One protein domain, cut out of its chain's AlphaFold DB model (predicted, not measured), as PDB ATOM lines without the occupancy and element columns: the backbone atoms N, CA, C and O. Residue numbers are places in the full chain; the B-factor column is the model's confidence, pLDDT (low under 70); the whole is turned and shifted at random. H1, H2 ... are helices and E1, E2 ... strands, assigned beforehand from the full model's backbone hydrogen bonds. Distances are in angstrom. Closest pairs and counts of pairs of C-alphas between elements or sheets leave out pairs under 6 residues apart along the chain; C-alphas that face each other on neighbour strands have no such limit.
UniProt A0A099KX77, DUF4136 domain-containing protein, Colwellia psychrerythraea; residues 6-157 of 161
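What this domain is: This is residues 6 to 157 of the 161 residues of the protein "DUF4136 domain-containing protein" of Colwellia psychrerythraea (UniProt A0A099KX77). A twisted sheet of six strands has two long helices, H2 and H4, packed together over one face, while the shorter H3 packs on the other face and the very short H1 packs on H3. Short strands E1 and E4 extend the sheet beside E6, which bends sharply. The printed part has 152 residues, with four named helices and six named strands in the order E1 E2 H1 H2 E3 H3 E4 E5 E6 H4, and its class is mixed, helices and strands. The mixed sheet runs E2 E3 E5 E6 E1 E4. The whole is compact, with a radius of gyration of the C-alphas of 14.9 A and spans of 44 by 31 by 30 A.

How they stand to each other: E1, residues 6 to 8, is antiparallel to edge strand E4, residues 98 to 100, with N 99 and O 7 3.0 A apart. E1 is also antiparallel to E6, residues 123 to 131, with N 8 and O 125 2.8 A apart; E6 bends by 62 degrees at residue 126. The other edge strand, E2, residues 18 to 21, is parallel to E3, residues 65 to 71, with N 67 and O 20 2.8 A apart. Between them come H1, residues 27 to 31, and H2, residues 36 to 52, in a strand-helix-strand unit, two parallel neighbour strands joined through helices, with a left-handed crossover. H1 only grazes the sheet. H2 is on the sheet at a height of 9.1 A, over E3 and slantwise to the strands, at 42 degrees to E3 on the local plane. H3, residues 76 to 85, is on the opposite face at a height of 5.3 A, over none of the strands. H1 and H3 touch, the closest C-alphas being those of Ser 31 and Tyr 82, 5.6 A apart. E5, residues 111 to 118, is antiparallel to E3, with N 115 and O 68 2.8 A apart, and forms a hairpin with E6, with N 112 and O 130 2.8 A apart. H4, residues 140 to 155, is on the same face as H2, completing three layers, helices on both faces of the sheet. It lies over E5 and E6 at a height of 10.2 A. H2 and H4 touch at a steep tilt of 45 degrees, running the same way; their closest C-alphas, those of Ala 45 and Met 148, are 5.0 A apart. Every O i to N i+4 pair is within hydrogen-bond range in H2, H3 and H4; H1 has 0 of 1, and 1 of 2 O i to N i+3 pairs.

Where its parts are: E1 begins at C-alpha 6 (155.343, 233.048, 219.584). From first to last C-alpha, H2 measures 24.2 A, E3 20.1 A, H3 14.6 A, E5 22.7 A, E6 23.6 A and H4 22.2 A. H4 ends at C-alpha 155 (165.000, 236.691, 213.609).

The domain as a whole: The C-alphas farthest apart, those of Asn 96 and Lys 137, are 44.6 A apart. The printed part has no cut. The links H2 to E3 and H3 to E4 are long; on the first, residues 56 to 57 pair in parallel with residues 18 to 19 of E2. The mean pLDDT of the printed part is 86.8, and residues 24 to 33, 90 to 97 and 99 to 104 are under 70.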
ATOM      1  N   ILE A   6     156.790 233.198 219.654       88.88
ATOM      2  CA  ILE A   6     155.343 233.048 219.584       88.88
ATOM      3  C   ILE A   6     154.862 233.736 218.319       88.88
ATOM      4  O   ILE A   6     155.209 234.889 218.072       88.88
ATOM      5  N   TYR A   7     154.040 233.050 217.531       89.69
ATOM      6  CA  TYR A   7     153.548 233.599 216.275       89.69
ATOM      7  C   TYR A   7     152.142 233.121 215.921       89.69
ATOM      8  O   TYR A   7     151.662 232.090 216.399       89.69
ATOM      9  N   HIS A   8     151.469 233.905 215.085       88.88
ATOM     10  CA  HIS A   8     150.097 233.679 214.666       88.88
ATOM     11  C   HIS A   8     150.066 232.823 213.391       88.88
ATOM     12  O   HIS A   8     150.279 233.335 212.299       88.88
ATOM     13  N   THR A   9     149.734 231.537 213.488       86.25
ATOM     14  CA  THR A   9     149.748 230.557 212.384       86.25
ATOM     15  C   THR A   9     148.820 230.902 211.218       86.25
ATOM     16  O   THR A   9     149.066 230.469 210.099       86.25
ATOM     17  N   ALA A  10     147.771 231.704 211.438       87.62
ATOM     18  CA  ALA A  10     146.918 232.188 210.341       87.62
ATOM     19  C   ALA A  10     147.492 233.399 209.575       87.62
ATOM     20  O   ALA A  10     146.837 233.905 208.662       87.62
ATOM     21  N   PHE A  11     148.648 233.930 209.982       90.56
ATOM     22  CA  PHE A  11     149.388 234.917 209.201       90.56
ATOM     23  C   PHE A  11     150.324 234.180 208.237       90.56
ATOM     24  O   PHE A  11     151.019 233.246 208.626       90.56
ATOM     25  N   ASP A  12     150.313 234.582 206.968       92.38
ATOM     26  CA  ASP A  12     151.075 233.919 205.910       92.38
ATOM     27  C   ASP A  12     152.481 234.522 205.800       92.38
ATOM     28  O   ASP A  12     152.730 235.435 205.012       92.38
ATOM     29  N   PHE A  13     153.394 234.010 206.627       94.31
ATOM     30  CA  PHE A  13     154.793 234.444 206.680       94.31
ATOM     31  C   PHE A  13     155.549 234.205 205.359       94.31
ATOM     32  O   PHE A  13     156.491 234.929 205.057       94.31
ATOM     33  N   SER A  14     155.107 233.258 204.522       94.19
ATOM     34  CA  SER A  14     155.749 232.941 203.233       94.19
ATOM     35  C   SER A  14     155.669 234.082 202.213       94.19
ATOM     36  O   SER A  14     156.468 234.159 201.276       94.19
ATOM     37  N   LYS A  15     154.687 234.976 202.382       94.44
ATOM     38  CA  LYS A  15     154.408 236.080 201.456       94.44
ATOM     39  C   LYS A  15     155.151 237.365 201.786       94.44
ATOM     40  O   LYS A  15     155.177 238.253 200.941       94.44
ATOM     41  N   VAL A  16     155.721 237.465 202.982       96.75
ATOM     42  CA  VAL A  16     156.400 238.675 203.445       96.75
ATOM     43  C   VAL A  16     157.756 238.788 202.766       96.75
ATOM     44  O   VAL A  16     158.566 237.863 202.810       96.75
ATOM     45  N   LYS A  17     158.014 239.944 202.165       97.06
ATOM     46  CA  LYS A  17     159.293 240.280 201.533       97.06
ATOM     47  C   LYS A  17     159.844 241.595 202.042       97.06
ATOM     48  O   LYS A  17     161.059 241.729 202.150       97.06
ATOM     49  N   THR A  18     158.971 242.544 202.365       98.19
ATOM     50  CA  THR A  18     159.386 243.884 202.764       98.19
ATOM     51  C   THR A  18     159.137 244.159 204.239       98.19
ATOM     52  O   THR A  18     158.197 243.640 204.846       98.19
ATOM     53  N   TYR A  19     159.989 244.989 204.833       98.19
ATOM     54  CA  TYR A  19     159.817 245.451 206.203       98.19
ATOM     55  C   TYR A  19     160.111 246.945 206.341       98.19
ATOM     56  O   TYR A  19     160.841 247.533 205.548       98.19
ATOM     57  N   SER A  20     159.565 247.548 207.394       96.69
ATOM     58  CA  SER A  20     159.891 248.911 207.819       96.69
ATOM     59  C   SER A  20     159.987 248.986 209.343       96.69
ATOM     60  O   SER A  20     159.573 248.068 210.049       96.69
ATOM     61  N   PHE A  21     160.491 250.104 209.857       93.44
ATOM     62  CA  PHE A  21     160.350 250.507 211.258       93.44
ATOM     63  C   PHE A  21     159.275 251.590 211.390       93.44
ATOM     64  O   PHE A  21     158.947 252.264 210.409       93.44
ATOM     65  N   TYR A  22     158.733 251.772 212.595       87.69
ATOM     66  CA  TYR A  22     157.939 252.962 212.907       87.69
ATOM     67  C   TYR A  22     158.806 254.226 212.891       87.69
ATOM     68  O   TYR A  22     159.995 254.180 213.197       87.69
ATOM     69  N   LEU A  23     158.194 255.367 212.565       79.06
ATOM     70  CA  LEU A  23     158.869 256.664 212.571       79.06
ATOM     71  C   LEU A  23     159.152 257.156 214.000       79.06
ATOM     72  O   LEU A  23     158.434 256.824 214.950       79.06
ATOM     73  N   ASN A  24     160.191 257.984 214.129       66.00
ATOM     74  CA  ASN A  24     160.712 258.501 215.401       66.00
ATOM     75  C   ASN A  24     159.750 259.422 216.179       66.00
ATOM     76  O   ASN A  24     160.034 259.766 217.317       66.00
ATOM     77  N   ASP A  25     158.643 259.847 215.583       61.62
ATOM     78  CA  ASP A  25     157.634 260.747 216.155       61.62
ATOM     79  C   ASP A  25     156.303 260.042 216.468       61.62
ATOM     80  O   ASP A  25     155.311 260.683 216.808       61.62
ATOM     81  N   SER A  26     156.264 258.714 216.361       63.81
ATOM     82  CA  SER A  26     155.073 257.928 216.680       63.81
ATOM     83  C   SER A  26     154.936 257.678 218.188       63.81
ATOM     84  O   SER A  26     155.938 257.559 218.891       63.81
ATOM     85  N   ASP A  27     153.706 257.466 218.680       60.78
ATOM     86  CA  ASP A  27     153.418 257.019 220.066       60.78
ATOM     87  C   ASP A  27     154.249 255.785 220.482       60.78
ATOM     88  O   ASP A  27     154.491 255.497 221.658       60.78
ATOM     89  N   PHE A  28     154.703 255.036 219.480       62.31
ATOM     90  CA  PHE A  28     155.606 253.918 219.619       62.31
ATOM     91  C   PHE A  28     157.005 254.332 220.109       62.31
ATOM     92  O   PHE A  28     157.542 253.685 221.012       62.31
ATOM     93  N   PHE A  29     157.575 255.422 219.591       60.06
ATOM     94  CA  PHE A  29     158.914 255.910 219.935       60.06
ATOM     95  C   PHE A  29     159.073 256.188 221.437       60.06
ATOM     96  O   PHE A  29     160.079 255.779 222.039       60.06
ATOM     97  N   ASP A  30     158.061 256.802 222.051       61.22
ATOM     98  CA  ASP A  30     158.036 257.137 223.478       61.22
ATOM     99  C   ASP A  30     157.932 255.889 224.364       61.22
ATOM    100  O   ASP A  30     158.516 255.824 225.450       61.22
ATOM    101  N   SER A  31     157.265 254.840 223.874       61.47
ATOM    102  CA  SER A  31     157.074 253.593 224.622       61.47
ATOM    103  C   SER A  31     158.359 252.769 224.793       61.47
ATOM    104  O   SER A  31     158.475 251.985 225.736       61.47
ATOM    105  N   GLN A  32     159.354 252.957 223.917       62.44
ATOM    106  CA  GLN A  32     160.553 252.115 223.884       62.44
ATOM    107  C   GLN A  32     161.594 252.476 224.951       62.44
ATOM    108  O   GLN A  32     162.463 251.658 225.237       62.44
ATOM    109  N   SER A  33     161.526 253.663 225.570       64.75
ATOM    110  CA  SER A  33     162.438 254.089 226.652       64.75
ATOM    111  C   SER A  33     163.939 253.853 226.371       64.75
ATOM    112  O   SER A  33     164.708 253.617 227.301       64.75
ATOM    113  N   LEU A  34     164.390 253.894 225.114       75.94
ATOM    114  CA  LEU A  34     165.778 253.625 224.706       75.94
ATOM    115  C   LEU A  34     166.523 254.916 224.347       75.94
ATOM    116  O   LEU A  34     165.928 255.833 223.775       75.94
ATOM    117  N   SER A  35     167.830 254.973 224.630       81.25
ATOM    118  CA  SER A  35     168.680 256.056 224.114       81.25
ATOM    119  C   SER A  35     168.867 255.924 222.600       81.25
ATOM    120  O   SER A  35     168.779 254.821 222.056       81.25
ATOM    121  N   TYR A  36     169.176 257.029 221.915       81.50
ATOM    122  CA  TYR A  36     169.404 257.028 220.464       81.50
ATOM    123  C   TYR A  36     170.464 255.996 220.034       81.50
ATOM    124  O   TYR A  36     170.252 255.231 219.099       81.50
ATOM    125  N   ALA A  37     171.572 255.899 220.776       85.44
ATOM    126  CA  ALA A  37     172.636 254.939 220.487       85.44
ATOM    127  C   ALA A  37     172.180 253.476 220.635       85.44
ATOM    128  O   ALA A  37     172.592 252.622 219.850       85.44
ATOM    129  N   GLN A  38     171.330 253.176 221.624       87.75
ATOM    130  CA  GLN A  38     170.784 251.829 221.797       87.75
ATOM    131  C   GLN A  38     169.814 251.471 220.667       87.75
ATOM    132  O   GLN A  38     169.884 250.357 220.157       87.75
ATOM    133  N   ARG A  39     168.955 252.413 220.258       88.69
ATOM    134  CA  ARG A  39     168.024 252.233 219.130       88.69
ATOM    135  C   ARG A  39     168.772 251.947 217.841       88.69
ATOM    136  O   ARG A  39     168.581 250.888 217.260       88.69
ATOM    137  N   ASN A  40     169.714 252.820 217.489       90.94
ATOM    138  CA  ASN A  40     170.522 252.678 216.282       90.94
ATOM    139  C   ASN A  40     171.244 251.320 216.230       90.94
ATOM    140  O   ASN A  40     171.284 250.666 215.195       90.94
ATOM    141  N   ARG A  41     171.778 250.850 217.364       93.31
ATOM    142  CA  ARG A  41     172.407 249.525 217.455       93.31
ATOM    143  C   ARG A  41     171.423 248.387 217.169       93.31
ATOM    144  O   ARG A  41     171.778 247.452 216.459       93.31
ATOM    145  N   ILE A  42     170.220 248.451 217.740       95.19
ATOM    146  CA  ILE A  42     169.183 247.432 217.548       95.19
ATOM    147  C   ILE A  42     168.686 247.447 216.100       95.19
ATOM    148  O   ILE A  42     168.629 246.391 215.480       95.19
ATOM    149  N   GLU A  43     168.389 248.619 215.540       95.19
ATOM    150  CA  GLU A  43     167.906 248.757 214.161       95.19
ATOM    151  C   GLU A  43     168.937 248.259 213.150       95.19
ATOM    152  O   GLU A  43     168.608 247.392 212.348       95.19
ATOM    153  N   ILE A  44     170.208 248.665 213.264       96.38
ATOM    154  CA  ILE A  44     171.284 248.152 212.398       96.38
ATOM    155  C   ILE A  44     171.402 246.626 212.499       96.38
ATOM    156  O   ILE A  44     171.648 245.947 211.498       96.38
ATOM    157  N   ALA A  45     171.254 246.064 213.701       98.00
ATOM    158  CA  ALA A  45     171.297 244.620 213.888       98.00
ATOM    159  C   ALA A  45     170.107 243.912 213.229       98.00
ATOM    160  O   ALA A  45     170.291 242.863 212.604       98.00
ATOM    161  N   ILE A  46     168.910 244.497 213.324       98.25
ATOM    162  CA  ILE A  46     167.697 243.986 212.677       98.25
ATOM    163  C   ILE A  46     167.869 244.037 211.164       98.25
ATOM    164  O   ILE A  46     167.683 243.017 210.505       98.25
ATOM    165  N   GLU A  47     168.294 245.178 210.622       97.81
ATOM    166  CA  GLU A  47     168.514 245.353 209.189       97.81
ATOM    167  C   GLU A  47     169.512 244.336 208.647       97.81
ATOM    168  O   GLU A  47     169.231 243.648 207.672       97.81
ATOM    169  N   LYS A  48     170.664 244.168 209.304       97.94
ATOM    170  CA  LYS A  48     171.663 243.176 208.886       97.94
ATOM    171  C   LYS A  48     171.110 241.752 208.887       97.94
ATOM    172  O   LYS A  48     171.378 241.008 207.946       97.94
ATOM    173  N   SER A  49     170.356 241.381 209.921       97.94
ATOM    174  CA  SER A  49     169.758 240.047 210.034       97.94
ATOM    175  C   SER A  49     168.700 239.799 208.952       97.94
ATOM    176  O   SER A  49     168.722 238.767 208.282       97.94
ATOM    177  N   LEU A  50     167.806 240.761 208.722       97.81
ATOM    178  CA  LEU A  50     166.751 240.662 207.711       97.81
ATOM    179  C   LEU A  50     167.311 240.697 206.284       97.81
ATOM    180  O   LEU A  50     166.928 239.864 205.462       97.81
ATOM    181  N   ASN A  51     168.298 241.555 206.015       96.94
ATOM    182  CA  ASN A  51     168.999 241.602 204.729       96.94
ATOM    183  C   ASN A  51     169.709 240.274 204.422       96.94
ATOM    184  O   ASN A  51     169.638 239.776 203.298       96.94
ATOM    185  N   ALA A  52     170.350 239.646 205.417       97.12
ATOM    186  CA  ALA A  52     170.960 238.321 205.254       97.12
ATOM    187  C   ALA A  52     169.924 237.229 204.916       97.12
ATOM    188  O   ALA A  52     170.250 236.236 204.264       97.12
ATOM    189  N   GLN A  53     168.669 237.434 205.318       96.06
ATOM    190  CA  GLN A  53     167.526 236.580 204.995       96.06
ATOM    191  C   GLN A  53     166.762 237.024 203.734       96.06
ATOM    192  O   GLN A  53     165.759 236.400 203.396       96.06
ATOM    193  N   LYS A  54     167.279 238.017 202.991       97.06
ATOM    194  CA  LYS A  54     166.723 238.558 201.737       97.06
ATOM    195  C   LYS A  54     165.391 239.303 201.882       97.06
ATOM    196  O   LYS A  54     164.669 239.431 200.895       97.06
ATOM    197  N   PHE A  55     165.068 239.793 203.076       97.94
ATOM    198  CA  PHE A  55     164.024 240.804 203.212       97.94
ATOM    199  C   PHE A  55     164.549 242.156 202.721       97.94
ATOM    200  O   PHE A  55     165.743 242.436 202.825       97.94
ATOM    201  N   GLU A  56     163.655 242.995 202.217       97.88
ATOM    202  CA  GLU A  56     163.984 244.316 201.686       97.88
ATOM    203  C   GLU A  56     163.363 245.409 202.559       97.88
ATOM    204  O   GLU A  56     162.196 245.334 202.945       97.88
ATOM    205  N   TYR A  57     164.133 246.447 202.875       97.06
ATOM    206  CA  TYR A  57     163.576 247.625 203.529       97.06
ATOM    207  C   TYR A  57     162.679 248.397 202.550       97.06
ATOM    208  O   TYR A  57     163.072 248.639 201.406       97.06
ATOM    209  N   SER A  58     161.501 248.825 202.996       96.50
ATOM    210  CA  SER A  58     160.576 249.649 202.212       96.50
ATOM    211  C   SER A  58     160.021 250.812 203.030       96.50
ATOM    212  O   SER A  58     160.199 250.890 204.244       96.50
ATOM    213  N   ASN A  59     159.287 251.713 202.370       94.06
ATOM    214  CA  ASN A  59     158.513 252.721 203.088       94.06
ATOM    215  C   ASN A  59     157.461 252.053 203.982       94.06
ATOM    216  O   ASN A  59     156.925 250.995 203.644       94.06
ATOM    217  N   LEU A  60     157.102 252.731 205.075       90.94
ATOM    218  CA  LEU A  60     156.139 252.244 206.065       90.94
ATOM    219  C   LEU A  60     154.793 251.815 205.456       90.94
ATOM    220  O   LEU A  60     154.229 250.809 205.874       90.94
ATOM    221  N   ASN A  61     154.293 252.559 204.466       90.56
ATOM    222  CA  ASN A  61     152.996 252.294 203.831       90.56
ATOM    223  C   ASN A  61     153.018 251.102 202.859       90.56
ATOM    224  O   ASN A  61     151.958 250.565 202.545       90.56
ATOM    225  N   ASP A  62     154.205 250.701 202.400       94.62
ATOM    226  CA  ASP A  62     154.407 249.644 201.400       94.62
ATOM    227  C   ASP A  62     154.954 248.348 202.025       94.62
ATOM    228  O   ASP A  62     155.127 247.342 201.335       94.62
ATOM    229  N   ALA A  63     155.270 248.374 203.322       97.06
ATOM    230  CA  ALA A  63     155.870 247.250 204.022       97.06
ATOM    231  C   ALA A  63     154.856 246.123 204.252       97.06
ATOM    232  O   ALA A  63     153.717 246.370 204.646       97.06
ATOM    233  N   ASP A  64     155.286 244.873 204.074       97.38
ATOM    234  CA  ASP A  64     154.479 243.703 204.430       97.38
ATOM    235  C   ASP A  64     154.378 243.532 205.952       97.38
ATOM    236  O   ASP A  64     153.363 243.055 206.464       97.38
ATOM    237  N   ILE A  65     155.428 243.930 206.678       97.12
ATOM    238  CA  ILE A  65     155.490 243.939 208.142       97.12
ATOM    239  C   ILE A  65     156.200 245.185 208.672       97.12
ATOM    240  O   ILE A  65     157.107 245.735 208.050       97.12
ATOM    241  N   ILE A  66     155.840 245.592 209.886       96.19
ATOM    242  CA  ILE A  66     156.557 246.626 210.633       96.19
ATOM    243  C   ILE A  66     157.309 245.954 211.776       96.19
ATOM    244  O   ILE A  66     156.706 245.274 212.609       96.19
ATOM    245  N   VAL A  67     158.625 246.141 211.832       96.38
ATOM    246  CA  VAL A  67     159.462 245.637 212.917       96.38
ATOM    247  C   VAL A  67     159.499 246.656 214.042       96.38
ATOM    248  O   VAL A  67     159.697 247.854 213.841       96.38
ATOM    249  N   THR A  68     159.317 246.164 215.255       93.31
ATOM    250  CA  THR A  68     159.319 246.954 216.479       93.31
ATOM    251  C   THR A  68     160.069 246.201 217.567       93.31
ATOM    252  O   THR A  68     160.233 244.985 217.506       93.31
ATOM    253  N   TYR A  69     160.569 246.930 218.559       93.44
ATOM    254  CA  TYR A  69     161.370 246.354 219.628       93.44
ATOM    255  C   TYR A  69     161.131 247.037 220.979       93.44
ATOM    256  O   TYR A  69     160.694 248.184 221.041       93.44
ATOM    257  N   TYR A  70     161.432 246.353 222.079       91.56
ATOM    258  CA  TYR A  70     161.354 246.906 223.433       91.56
ATOM    259  C   TYR A  70     162.410 246.281 224.335       91.56
ATOM    260  O   TYR A  70     162.526 245.061 224.408       91.56
ATOM    261  N   LEU A  71     163.163 247.112 225.059       90.88
ATOM    262  CA  LEU A  71     164.123 246.636 226.051       90.88
ATOM    263  C   LEU A  71     163.497 246.666 227.444       90.88
ATOM    264  O   LEU A  71     163.153 247.725 227.970       90.88
ATOM    265  N   VAL A  72     163.391 245.500 228.073       89.44
ATOM    266  CA  VAL A  72     162.740 245.351 229.373       89.44
ATOM    267  C   VAL A  72     163.609 245.955 230.481       89.44
ATOM    268  O   VAL A  72     164.671 245.436 230.812       89.44
ATOM    269  N   LYS A  73     163.121 247.022 231.125       82.94
ATOM    270  CA  LYS A  73     163.801 247.691 232.258       82.94
ATOM    271  C   LYS A  73     163.243 247.343 233.645       82.94
ATOM    272  O   LYS A  73     163.698 247.888 234.643       82.94
ATOM    273  N   GLY A  74     162.237 246.468 233.720       77.81
ATOM    274  CA  GLY A  74     161.622 246.018 234.980       77.81
ATOM    275  C   GLY A  74     160.377 246.794 235.435       77.81
ATOM    276  O   GLY A  74     159.717 246.383 236.386       77.81
ATOM    277  N   LYS A  75     159.983 247.871 234.742       83.69
ATOM    278  CA  LYS A  75     158.709 248.562 234.999       83.69
ATOM    279  C   LYS A  75     157.563 247.869 234.260       83.69
ATOM    280  O   LYS A  75     157.481 247.902 233.034       83.69
ATOM    281  N   ARG A  76     156.644 247.257 235.014       83.94
ATOM    282  CA  ARG A  76     155.478 246.542 234.459       83.94
ATOM    283  C   ARG A  76     154.581 247.441 233.601       83.94
ATOM    284  O   ARG A  76     154.063 246.972 232.593       83.94
ATOM    285  N   GLN A  77     154.400 248.703 233.998       84.88
ATOM    286  CA  GLN A  77     153.542 249.648 233.280       84.88
ATOM    287  C   GLN A  77     154.073 249.956 231.876       84.88
ATOM    288  O   GLN A  77     153.297 249.949 230.927       84.88
ATOM    289  N   ASP A  78     155.384 250.147 231.730       84.81
ATOM    290  CA  ASP A  78     156.020 250.438 230.439       84.81
ATOM    291  C   ASP A  78     155.823 249.268 229.468       84.81
ATOM    292  O   ASP A  78     155.399 249.457 228.331       84.81
ATOM    293  N   TYR A  79     155.987 248.037 229.959       85.81
ATOM    294  CA  TYR A  79     155.694 246.833 229.181       85.81
ATOM    295  C   TYR A  79     154.209 246.724 228.788       85.81
ATOM    296  O   TYR A  79     153.877 246.344 227.665       85.81
ATOM    297  N   GLN A  80     153.288 247.066 229.694       86.38
ATOM    298  CA  GLN A  80     151.857 247.098 229.378       86.38
ATOM    299  C   GLN A  80     151.524 248.160 228.329       86.38
ATOM    300  O   GLN A  80     150.698 247.900 227.457       86.38
ATOM    301  N   ASN A  81     152.157 249.330 228.402       85.88
ATOM    302  CA  ASN A  81     151.988 250.395 227.421       85.88
ATOM    303  C   ASN A  81     152.508 249.944 226.054       85.88
ATOM    304  O   ASN A  81     151.764 250.023 225.083       85.88
ATOM    305  N   TYR A  82     153.705 249.355 225.997       88.06
ATOM    306  CA  TYR A  82     154.254 248.777 224.771       88.06
ATOM    307  C   TYR A  82     153.304 247.747 224.139       88.06
ATOM    308  O   TYR A  82     152.965 247.849 222.962       88.06
ATOM    309  N   ASN A  83     152.779 246.802 224.931       88.50
ATOM    310  CA  ASN A  83     151.821 245.803 224.440       88.50
ATOM    311  C   ASN A  83     150.528 246.406 223.884       88.50
ATOM    312  O   ASN A  83     149.961 245.842 222.949       88.50
ATOM    313  N   LYS A  84     150.049 247.520 224.453       86.94
ATOM    314  CA  LYS A  84     148.887 248.238 223.912       86.94
ATOM    315  C   LYS A  84     149.197 248.821 222.538       86.94
ATOM    316  O   LYS A  84     148.337 248.742 221.673       86.94
ATOM    317  N   VAL A  85     150.404 249.349 222.326       85.50
ATOM    318  CA  VAL A  85     150.792 249.935 221.034       85.50
ATOM    319  C   VAL A  85     150.877 248.868 219.943       85.50
ATOM    320  O   VAL A  85     150.309 249.043 218.875       85.50
ATOM    321  N   VAL A  86     151.508 247.721 220.218       88.38
ATOM    322  CA  VAL A  86     151.634 246.635 219.222       88.38
ATOM    323  C   VAL A  86     150.418 245.695 219.173       88.38
ATOM    324  O   VAL A  86     150.460 244.646 218.526       88.38
ATOM    325  N   LEU A  87     149.347 246.026 219.908       87.00
ATOM    326  CA  LEU A  87     148.151 245.200 220.125       87.00
ATOM    327  C   LEU A  87     148.466 243.728 220.456       87.00
ATOM    328  O   LEU A  87     147.715 242.810 220.104       87.00
ATOM    329  N   PHE A  88     149.570 243.490 221.169       83.38
ATOM    330  CA  PHE A  88     149.955 242.156 221.600       83.38
ATOM    331  C   PHE A  88     149.145 241.760 222.832       83.38
ATOM    332  O   PHE A  88     149.120 242.448 223.854       83.38
ATOM    333  N   CYS A  89     148.478 240.614 222.741       72.44
ATOM    334  CA  CYS A  89     147.530 240.159 223.743       72.44
ATOM    335  C   CYS A  89     147.905 238.746 224.199       72.44
ATOM    336  O   CYS A  89     147.507 237.781 223.545       72.44
ATOM    337  N   PRO A  90     148.595 238.600 225.347       67.38
ATOM    338  CA  PRO A  90     148.974 237.294 225.885       67.38
ATOM    339  C   PRO A  90     147.785 236.346 226.101       67.38
ATOM    340  O   PRO A  90     147.907 235.139 225.968       67.38
ATOM    341  N   HIS A  91     146.607 236.892 226.409       64.62
ATOM    342  CA  HIS A  91     145.388 236.099 226.611       64.62
ATOM    343  C   HIS A  91     144.771 235.635 225.287       64.62
ATOM    344  O   HIS A  91     144.142 234.582 225.244       64.62
ATOM    345  N   CYS A  92     144.992 236.385 224.205       63.66
ATOM    346  CA  CYS A  92     144.571 236.027 222.854       63.66
ATOM    347  C   CYS A  92     145.440 234.899 222.279       63.66
ATOM    348  O   CYS A  92     145.005 234.226 221.351       63.66
ATOM    349  N   LEU A  93     146.615 234.648 222.871       64.38
ATOM    350  CA  LEU A  93     147.466 233.495 222.561       64.38
ATOM    351  C   LEU A  93     146.811 232.154 222.920       64.38
ATOM    352  O   LEU A  93     147.242 231.119 222.439       64.38
ATOM    353  N   LYS A  94     145.753 232.155 223.743       58.03
ATOM    354  CA  LYS A  94     144.963 230.946 224.031       58.03
ATOM    355  C   LYS A  94     144.053 230.529 222.868       58.03
ATOM    356  O   LYS A  94     143.384 229.507 222.969       58.03
ATOM    357  N   ALA A  95     143.977 231.325 221.799       61.91
ATOM    358  CA  ALA A  95     143.285 230.942 220.576       61.91
ATOM    359  C   ALA A  95     144.130 229.933 219.778       61.91
ATOM    360  O   ALA A  95     145.346 230.076 219.697       61.91
ATOM    361  N   ASN A  96     143.474 228.970 219.122       61.25
ATOM    362  CA  ASN A  96     144.092 227.870 218.356       61.25
ATOM    363  C   ASN A  96     145.039 228.311 217.217       61.25
ATOM    364  O   ASN A  96     145.638 227.472 216.552       61.25
ATOM    365  N   THR A  97     145.122 229.611 216.941       66.62
ATOM    366  CA  THR A  97     145.937 230.205 215.881       66.62
ATOM    367  C   THR A  97     147.291 230.710 216.361       66.62
ATOM    368  O   THR A  97     148.029 231.262 215.557       66.62
ATOM    369  N   TRP A  98     147.636 230.576 217.640       73.19
ATOM    370  CA  TRP A  98     148.963 230.935 218.133       73.19
ATOM    371  C   TRP A  98     149.773 229.678 218.404       73.19
ATOM    372  O   TRP A  98     149.373 228.843 219.214       73.19
ATOM    373  N   GLN A  99     150.916 229.549 217.732       69.62
ATOM    374  CA  GLN A  99     151.882 228.509 218.050       69.62
ATOM    375  C   GLN A  99     152.902 229.083 219.028       69.62
ATOM    376  O   GLN A  99     153.494 230.142 218.802       69.62
ATOM    377  N   GLN A 100     153.060 228.382 220.141       67.12
ATOM    378  CA  GLN A 100     154.049 228.670 221.160       67.12
ATOM    379  C   GLN A 100     154.948 227.444 221.238       67.12
ATOM    380  O   GLN A 100     154.508 226.395 221.700       67.12
ATOM    381  N   ASP A 101     156.199 227.570 220.802       58.81
ATOM    382  CA  ASP A 101     157.118 226.428 220.826       58.81
ATOM    383  C   ASP A 101     157.664 226.114 222.229       58.81
ATOM    384  O   ASP A 101     158.403 225.153 222.373       58.81
ATOM    385  N   ASN A 102     157.287 226.842 223.291       52.41
ATOM    386  CA  ASN A 102     157.630 226.480 224.674       52.41
ATOM    387  C   ASN A 102     156.687 227.121 225.706       52.41
ATOM    388  O   ASN A 102     156.471 228.331 225.663       52.41
ATOM    389  N   ASN A 103     156.223 226.348 226.697       51.69
ATOM    390  CA  ASN A 103     155.373 226.744 227.843       51.69
ATOM    391  C   ASN A 103     155.964 227.839 228.782       51.69
ATOM    392  O   ASN A 103     155.444 228.069 229.871       51.69
ATOM    393  N   GLU A 104     157.026 228.540 228.381       56.66
ATOM    394  CA  GLU A 104     157.867 229.396 229.230       56.66
ATOM    395  C   GLU A 104     157.916 230.857 228.746       56.66
ATOM    396  O   GLU A 104     158.968 231.497 228.773       56.66
ATOM    397  N   TRP A 105     156.798 231.424 228.273       73.12
ATOM    398  CA  TRP A 105     156.780 232.855 227.946       73.12
ATOM    399  C   TRP A 105     156.909 233.697 229.221       73.12
ATOM    400  O   TRP A 105     155.926 233.976 229.912       73.12
ATOM    401  N   ALA A 106     158.135 234.113 229.526       78.88
ATOM    402  CA  ALA A 106     158.470 234.967 230.651       78.88
ATOM    403  C   ALA A 106     159.172 236.236 230.163       78.88
ATOM    404  O   ALA A 106     159.980 236.216 229.238       78.88
ATOM    405  N   ILE A 107     158.861 237.354 230.814       84.19
ATOM    406  CA  ILE A 107     159.509 238.641 230.563       84.19
ATOM    407  C   ILE A 107     160.484 238.879 231.706       84.19
ATOM    408  O   ILE A 107     160.099 238.787 232.872       84.19
ATOM    409  N   TYR A 108     161.722 239.221 231.377       87.88
ATOM    410  CA  TYR A 108     162.792 239.425 232.347       87.88
ATOM    411  C   TYR A 108     163.554 240.724 232.044       87.88
ATOM    412  O   TYR A 108     163.705 241.086 230.873       87.88
ATOM    413  N   PRO A 109     164.013 241.467 233.074       89.12
ATOM    414  CA  PRO A 109     164.858 242.643 232.883       89.12
ATOM    415  C   PRO A 109     166.094 242.333 232.031       89.12
ATOM    416  O   PRO A 109     166.683 241.267 232.166       89.12
ATOM    417  N   GLY A 110     166.473 243.257 231.149       90.00
ATOM    418  CA  GLY A 110     167.565 243.056 230.190       90.00
ATOM    419  C   GLY A 110     167.181 242.238 228.951       90.00
ATOM    420  O   GLY A 110     167.990 242.127 228.033       90.00
ATOM    421  N   GLY A 111     165.953 241.711 228.888       92.38
ATOM    422  CA  GLY A 111     165.412 241.073 227.693       92.38
ATOM    423  C   GLY A 111     165.077 242.089 226.601       92.38
ATOM    424  O   GLY A 111     164.354 243.057 226.849       92.38
ATOM    425  N   LEU A 112     165.584 241.864 225.394       94.44
ATOM    426  CA  LEU A 112     165.153 242.535 224.174       94.44
ATOM    427  C   LEU A 112     163.974 241.765 223.587       94.44
ATOM    428  O   LEU A 112     164.106 240.592 223.255       94.44
ATOM    429  N   ILE A 113     162.835 242.435 223.465       94.00
ATOM    430  CA  ILE A 113     161.665 241.953 222.735       94.00
ATOM    431  C   ILE A 113     161.737 242.494 221.310       94.00
ATOM    432  O   ILE A 113     162.013 243.680 221.130       94.00
ATOM    433  N   ILE A 114     161.453 241.642 220.327       95.56
ATOM    434  CA  ILE A 114     161.171 242.045 218.944       95.56
ATOM    435  C   ILE A 114     159.765 241.577 218.585       95.56
ATOM    436  O   ILE A 114     159.411 240.425 218.837       95.56
ATOM    437  N   ASP A 115     158.995 242.465 217.969       94.62
ATOM    438  CA  ASP A 115     157.670 242.214 217.419       94.62
ATOM    439  C   ASP A 115     157.663 242.466 215.909       94.62
ATOM    440  O   ASP A 115     158.247 243.443 215.431       94.62
ATOM    441  N   LEU A 116     156.948 241.619 215.166       95.88
ATOM    442  CA  LEU A 116     156.589 241.874 213.769       95.88
ATOM    443  C   LEU A 116     155.096 242.177 213.716       95.88
ATOM    444  O   LEU A 116     154.272 241.334 214.075       95.88
ATOM    445  N   VAL A 117     154.747 243.386 213.299       94.62
ATOM    446  CA  VAL A 117     153.377 243.896 213.253       94.62
ATOM    447  C   VAL A 117     152.849 243.817 211.828       94.62
ATOM    448  O   VAL A 117     153.476 244.324 210.904       94.62
ATOM    449  N   ASP A 118     151.675 243.208 211.661       93.81
ATOM    450  CA  ASP A 118     150.919 243.258 210.409       93.81
ATOM    451  C   ASP A 118     150.317 244.666 210.249       93.81
ATOM    452  O   ASP A 118     149.450 245.041 211.050       93.81
ATOM    453  N   PRO A 119     150.730 245.452 209.240       92.56
ATOM    454  CA  PRO A 119     150.249 246.815 209.044       92.56
ATOM    455  C   PRO A 119     148.774 246.874 208.635       92.56
ATOM    456  O   PRO A 119     148.141 247.900 208.846       92.56
ATOM    457  N   LYS A 120     148.185 245.789 208.108       91.38
ATOM    458  CA  LYS A 120     146.758 245.745 207.736       91.38
ATOM    459  C   LYS A 120     145.856 245.579 208.953       91.38
ATOM    460  O   LYS A 120     144.724 246.054 208.965       91.38
ATOM    461  N   ARG A 121     146.337 244.849 209.962       88.88
ATOM    462  CA  ARG A 121     145.599 244.540 211.201       88.88
ATOM    463  C   ARG A 121     146.092 245.338 212.408       88.88
ATOM    464  O   ARG A 121     145.508 245.217 213.483       88.88
ATOM    465  N   HIS A 122     147.165 246.110 212.232       89.00
ATOM    466  CA  HIS A 122     147.858 246.902 213.251       89.00
ATOM    467  C   HIS A 122     148.202 246.107 214.520       89.00
ATOM    468  O   HIS A 122     148.109 246.612 215.634       89.00
ATOM    469  N   ARG A 123     148.574 244.833 214.363       90.81
ATOM    470  CA  ARG A 123     148.800 243.899 215.474       90.81
ATOM    471  C   ARG A 123     150.057 243.072 215.256       90.81
ATOM    472  O   ARG A 123     150.299 242.603 214.148       90.81
ATOM    473  N   SER A 124     150.789 242.819 216.339       92.62
ATOM    474  CA  SER A 124     151.872 241.837 216.363       92.62
ATOM    475  C   SER A 124     151.370 240.448 215.959       92.62
ATOM    476  O   SER A 124     150.413 239.923 216.538       92.62
ATOM    477  N   VAL A 125     152.018 239.867 214.954       93.00
ATOM    478  CA  VAL A 125     151.792 238.502 214.460       93.00
ATOM    479  C   VAL A 125     152.934 237.565 214.833       93.00
ATOM    480  O   VAL A 125     152.787 236.354 214.709       93.00
ATOM    481  N   TRP A 126     154.050 238.101 215.320       93.69
ATOM    482  CA  TRP A 126     155.219 237.352 215.758       93.69
ATOM    483  C   TRP A 126     155.920 238.127 216.862       93.69
ATOM    484  O   TRP A 126     156.044 239.349 216.774       93.69
ATOM    485  N   ARG A 127     156.407 237.415 217.875       93.44
ATOM    486  CA  ARG A 127     157.200 237.981 218.955       93.44
ATOM    487  C   ARG A 127     158.288 237.019 219.412       93.44
ATOM    488  O   ARG A 127     158.048 235.822 219.553       93.44
ATOM    489  N   SER A 128     159.442 237.580 219.746       93.38
ATOM    490  CA  SER A 128     160.557 236.886 220.389       93.38
ATOM    491  C   SER A 128     161.126 237.722 221.536       93.38
ATOM    492  O   SER A 128     160.949 238.943 221.555       93.38
ATOM    493  N   ILE A 129     161.769 237.071 222.511       92.69
ATOM    494  CA  ILE A 129     162.494 237.739 223.598       92.69
ATOM    495  C   ILE A 129     163.843 237.059 223.858       92.69
ATOM    496  O   ILE A 129     163.905 235.847 224.061       92.69
ATOM    497  N   TYR A 130     164.916 237.849 223.915       93.62
ATOM    498  CA  TYR A 130     166.279 237.362 224.142       93.62
ATOM    499  C   TYR A 130     167.028 238.203 225.187       93.62
ATOM    500  O   TYR A 130     166.915 239.431 225.154       93.62
ATOM    501  N   PRO A 131     167.816 237.607 226.102       93.06
ATOM    502  CA  PRO A 131     168.600 238.375 227.065       93.06
ATOM    503  C   PRO A 131     169.795 239.058 226.388       93.06
ATOM    504  O   PRO A 131     170.609 238.405 225.749       93.06
ATOM    505  N   LEU A 132     169.928 240.381 226.529       91.44
ATOM    506  CA  LEU A 132     171.116 241.084 226.018       91.44
ATOM    507  C   LEU A 132     172.355 240.891 226.902       91.44
ATOM    508  O   LEU A 132     173.455 241.183 226.446       91.44
ATOM    509  N   ASP A 133     172.171 240.465 228.158       87.88
ATOM    510  CA  ASP A 133     173.236 240.184 229.131       87.88
ATOM    511  C   ASP A 133     174.312 241.281 229.215       87.88
ATOM    512  O   ASP A 133     175.508 241.004 229.302       87.88
ATOM    513  N   PHE A 134     173.907 242.555 229.154       90.00
ATOM    514  CA  PHE A 134     174.837 243.675 229.296       90.00
ATOM    515  C   PHE A 134     175.410 243.740 230.712       90.00
ATOM    516  O   PHE A 134     174.676 243.826 231.696       90.00
ATOM    517  N   GLU A 135     176.733 243.782 230.799       90.62
ATOM    518  CA  GLU A 135     177.471 243.955 232.042       90.62
ATOM    519  C   GLU A 135     177.987 245.393 232.164       90.62
ATOM    520  O   GLU A 135     178.235 246.076 231.170       90.62
ATOM    521  N   ALA A 136     178.209 245.868 233.392       87.56
ATOM    522  CA  ALA A 136     178.665 247.243 233.635       87.56
ATOM    523  C   ALA A 136     180.021 247.575 232.973       87.56
ATOM    524  O   ALA A 136     180.293 248.738 232.685       87.56
ATOM    525  N   LYS A 137     180.862 246.562 232.730       92.00
ATOM    526  CA  LYS A 137     182.170 246.692 232.063       92.00
ATOM    527  C   LYS A 137     182.096 246.627 230.533       92.00
ATOM    528  O   LYS A 137     183.121 246.828 229.883       92.00
ATOM    529  N   ASP A 138     180.934 246.315 229.959       92.50
ATOM    530  CA  ASP A 138     180.805 246.158 228.513       92.50
ATOM    531  C   ASP A 138     180.958 247.509 227.818       92.50
ATOM    532  O   ASP A 138     180.196 248.452 228.050       92.50
ATOM    533  N   ASN A 139     181.929 247.584 226.913       92.75
ATOM    534  CA  ASN A 139     182.117 248.746 226.056       92.75
ATOM    535  C   ASN A 139     181.136 248.729 224.864       92.75
ATOM    536  O   ASN A 139     180.347 247.798 224.674       92.75
ATOM    537  N   SER A 140     181.181 249.774 224.037       89.94
ATOM    538  CA  SER A 140     180.290 249.924 222.883       89.94
ATOM    539  C   SER A 140     180.383 248.770 221.879       89.94
ATOM    540  O   SER A 140     179.347 248.384 221.335       89.94
ATOM    541  N   THR A 141     181.579 248.217 221.662       93.81
ATOM    542  CA  THR A 141     181.829 247.081 220.764       93.81
ATOM    543  C   THR A 141     181.176 245.815 221.299       93.81
ATOM    544  O   THR A 141     180.361 245.217 220.602       93.81
ATOM    545  N   THR A 142     181.433 245.463 222.560       95.38
ATOM    546  CA  THR A 142     180.860 244.263 223.189       95.38
ATOM    547  C   THR A 142     179.334 244.322 223.227       95.38
ATOM    548  O   THR A 142     178.657 243.352 222.899       95.38
ATOM    549  N   GLN A 143     178.759 245.482 223.557       93.94
ATOM    550  CA  GLN A 143     177.304 245.632 223.525       93.94
ATOM    551  C   GLN A 143     176.732 245.499 222.103       93.94
ATOM    552  O   GLN A 143     175.613 245.009 221.936       93.94
ATOM    553  N   ASN A 144     177.468 245.950 221.081       94.62
ATOM    554  CA  ASN A 144     177.085 245.785 219.680       94.62
ATOM    555  C   ASN A 144     177.092 244.311 219.265       94.62
ATOM    556  O   ASN A 144     176.113 243.853 218.687       94.62
ATOM    557  N   GLU A 145     178.133 243.562 219.619       95.75
ATOM    558  CA  GLU A 145     178.233 242.120 219.356       95.75
ATOM    559  C   GLU A 145     177.083 241.343 220.006       95.75
ATOM    560  O   GLU A 145     176.364 240.631 219.309       95.75
ATOM    561  N   LYS A 146     176.823 241.575 221.300       96.31
ATOM    562  CA  LYS A 146     175.699 240.957 222.026       96.31
ATOM    563  C   LYS A 146     174.343 241.280 221.389       96.31
ATOM    564  O   LYS A 146     173.475 240.419 221.283       96.31
ATOM    565  N   THR A 147     174.163 242.519 220.922       96.56
ATOM    566  CA  THR A 147     172.923 242.926 220.236       96.56
ATOM    567  C   THR A 147     172.780 242.232 218.882       96.56
ATOM    568  O   THR A 147     171.706 241.725 218.575       96.56
ATOM    569  N   MET A 148     173.852 242.166 218.087       96.75
ATOM    570  CA  MET A 148     173.869 241.456 216.804       96.75
ATOM    571  C   MET A 148     173.533 239.972 216.975       96.75
ATOM    572  O   MET A 148     172.705 239.447 216.235       96.75
ATOM    573  N   GLU A 149     174.144 239.308 217.958       96.44
ATOM    574  CA  GLU A 149     173.896 237.898 218.270       96.44
ATOM    575  C   GLU A 149     172.439 237.657 218.681       96.44
ATOM    576  O   GLU A 149     171.775 236.783 218.117       96.44
ATOM    577  N   ALA A 150     171.926 238.468 219.610       96.19
ATOM    578  CA  ALA A 150     170.548 238.386 220.078       96.19
ATOM    579  C   ALA A 150     169.555 238.545 218.922       96.19
ATOM    580  O   ALA A 150     168.687 237.699 218.712       96.19
ATOM    581  N   VAL A 151     169.708 239.609 218.131       97.56
ATOM    582  CA  VAL A 151     168.826 239.921 217.000       97.56
ATOM    583  C   VAL A 151     168.881 238.850 215.918       97.56
ATOM    584  O   VAL A 151     167.831 238.431 215.430       97.56
ATOM    585  N   ASN A 152     170.074 238.366 215.571       96.75
ATOM    586  CA  ASN A 152     170.214 237.282 214.609       96.75
ATOM    587  C   ASN A 152     169.506 236.016 215.110       96.75
ATOM    588  O   ASN A 152     168.659 235.479 214.408       96.75
ATOM    589  N   THR A 153     169.756 235.615 216.359       95.44
ATOM    590  CA  THR A 153     169.136 234.428 216.974       95.44
ATOM    591  C   THR A 153     167.609 234.527 217.041       95.44
ATOM    592  O   THR A 153     166.906 233.536 216.836       95.44
ATOM    593  N   MET A 154     167.068 235.712 217.339       95.56
ATOM    594  CA  MET A 154     165.624 235.959 217.328       95.56
ATOM    595  C   MET A 154     165.052 235.834 215.911       95.56
ATOM    596  O   MET A 154     164.143 235.042 215.680       95.56
ATOM    597  N   LEU A 155     165.592 236.578 214.945       96.38
ATOM    598  CA  LEU A 155     165.000 236.691 213.609       96.38
ATOM    599  C   LEU A 155     165.257 235.481 212.703       96.38
ATOM    600  O   LEU A 155     164.524 235.298 211.735       96.38
ATOM    601  N   THR A 156     166.233 234.618 212.995       94.25
ATOM    602  CA  THR A 156     166.388 233.335 212.278       94.25
ATOM    603  C   THR A 156     165.270 232.339 212.582       94.25
ATOM    604  O   THR A 156     165.092 231.379 211.838       94.25
ATOM    605  N   GLN A 157     164.506 232.567 213.652       93.25
ATOM    606  CA  GLN A 157     163.325 231.778 214.010       93.25
ATOM    607  C   GLN A 157     162.040 232.312 213.350       93.25
ATOM    608  O   GLN A 157     160.928 231.968 213.755       93.25
TER     609      GLN A 157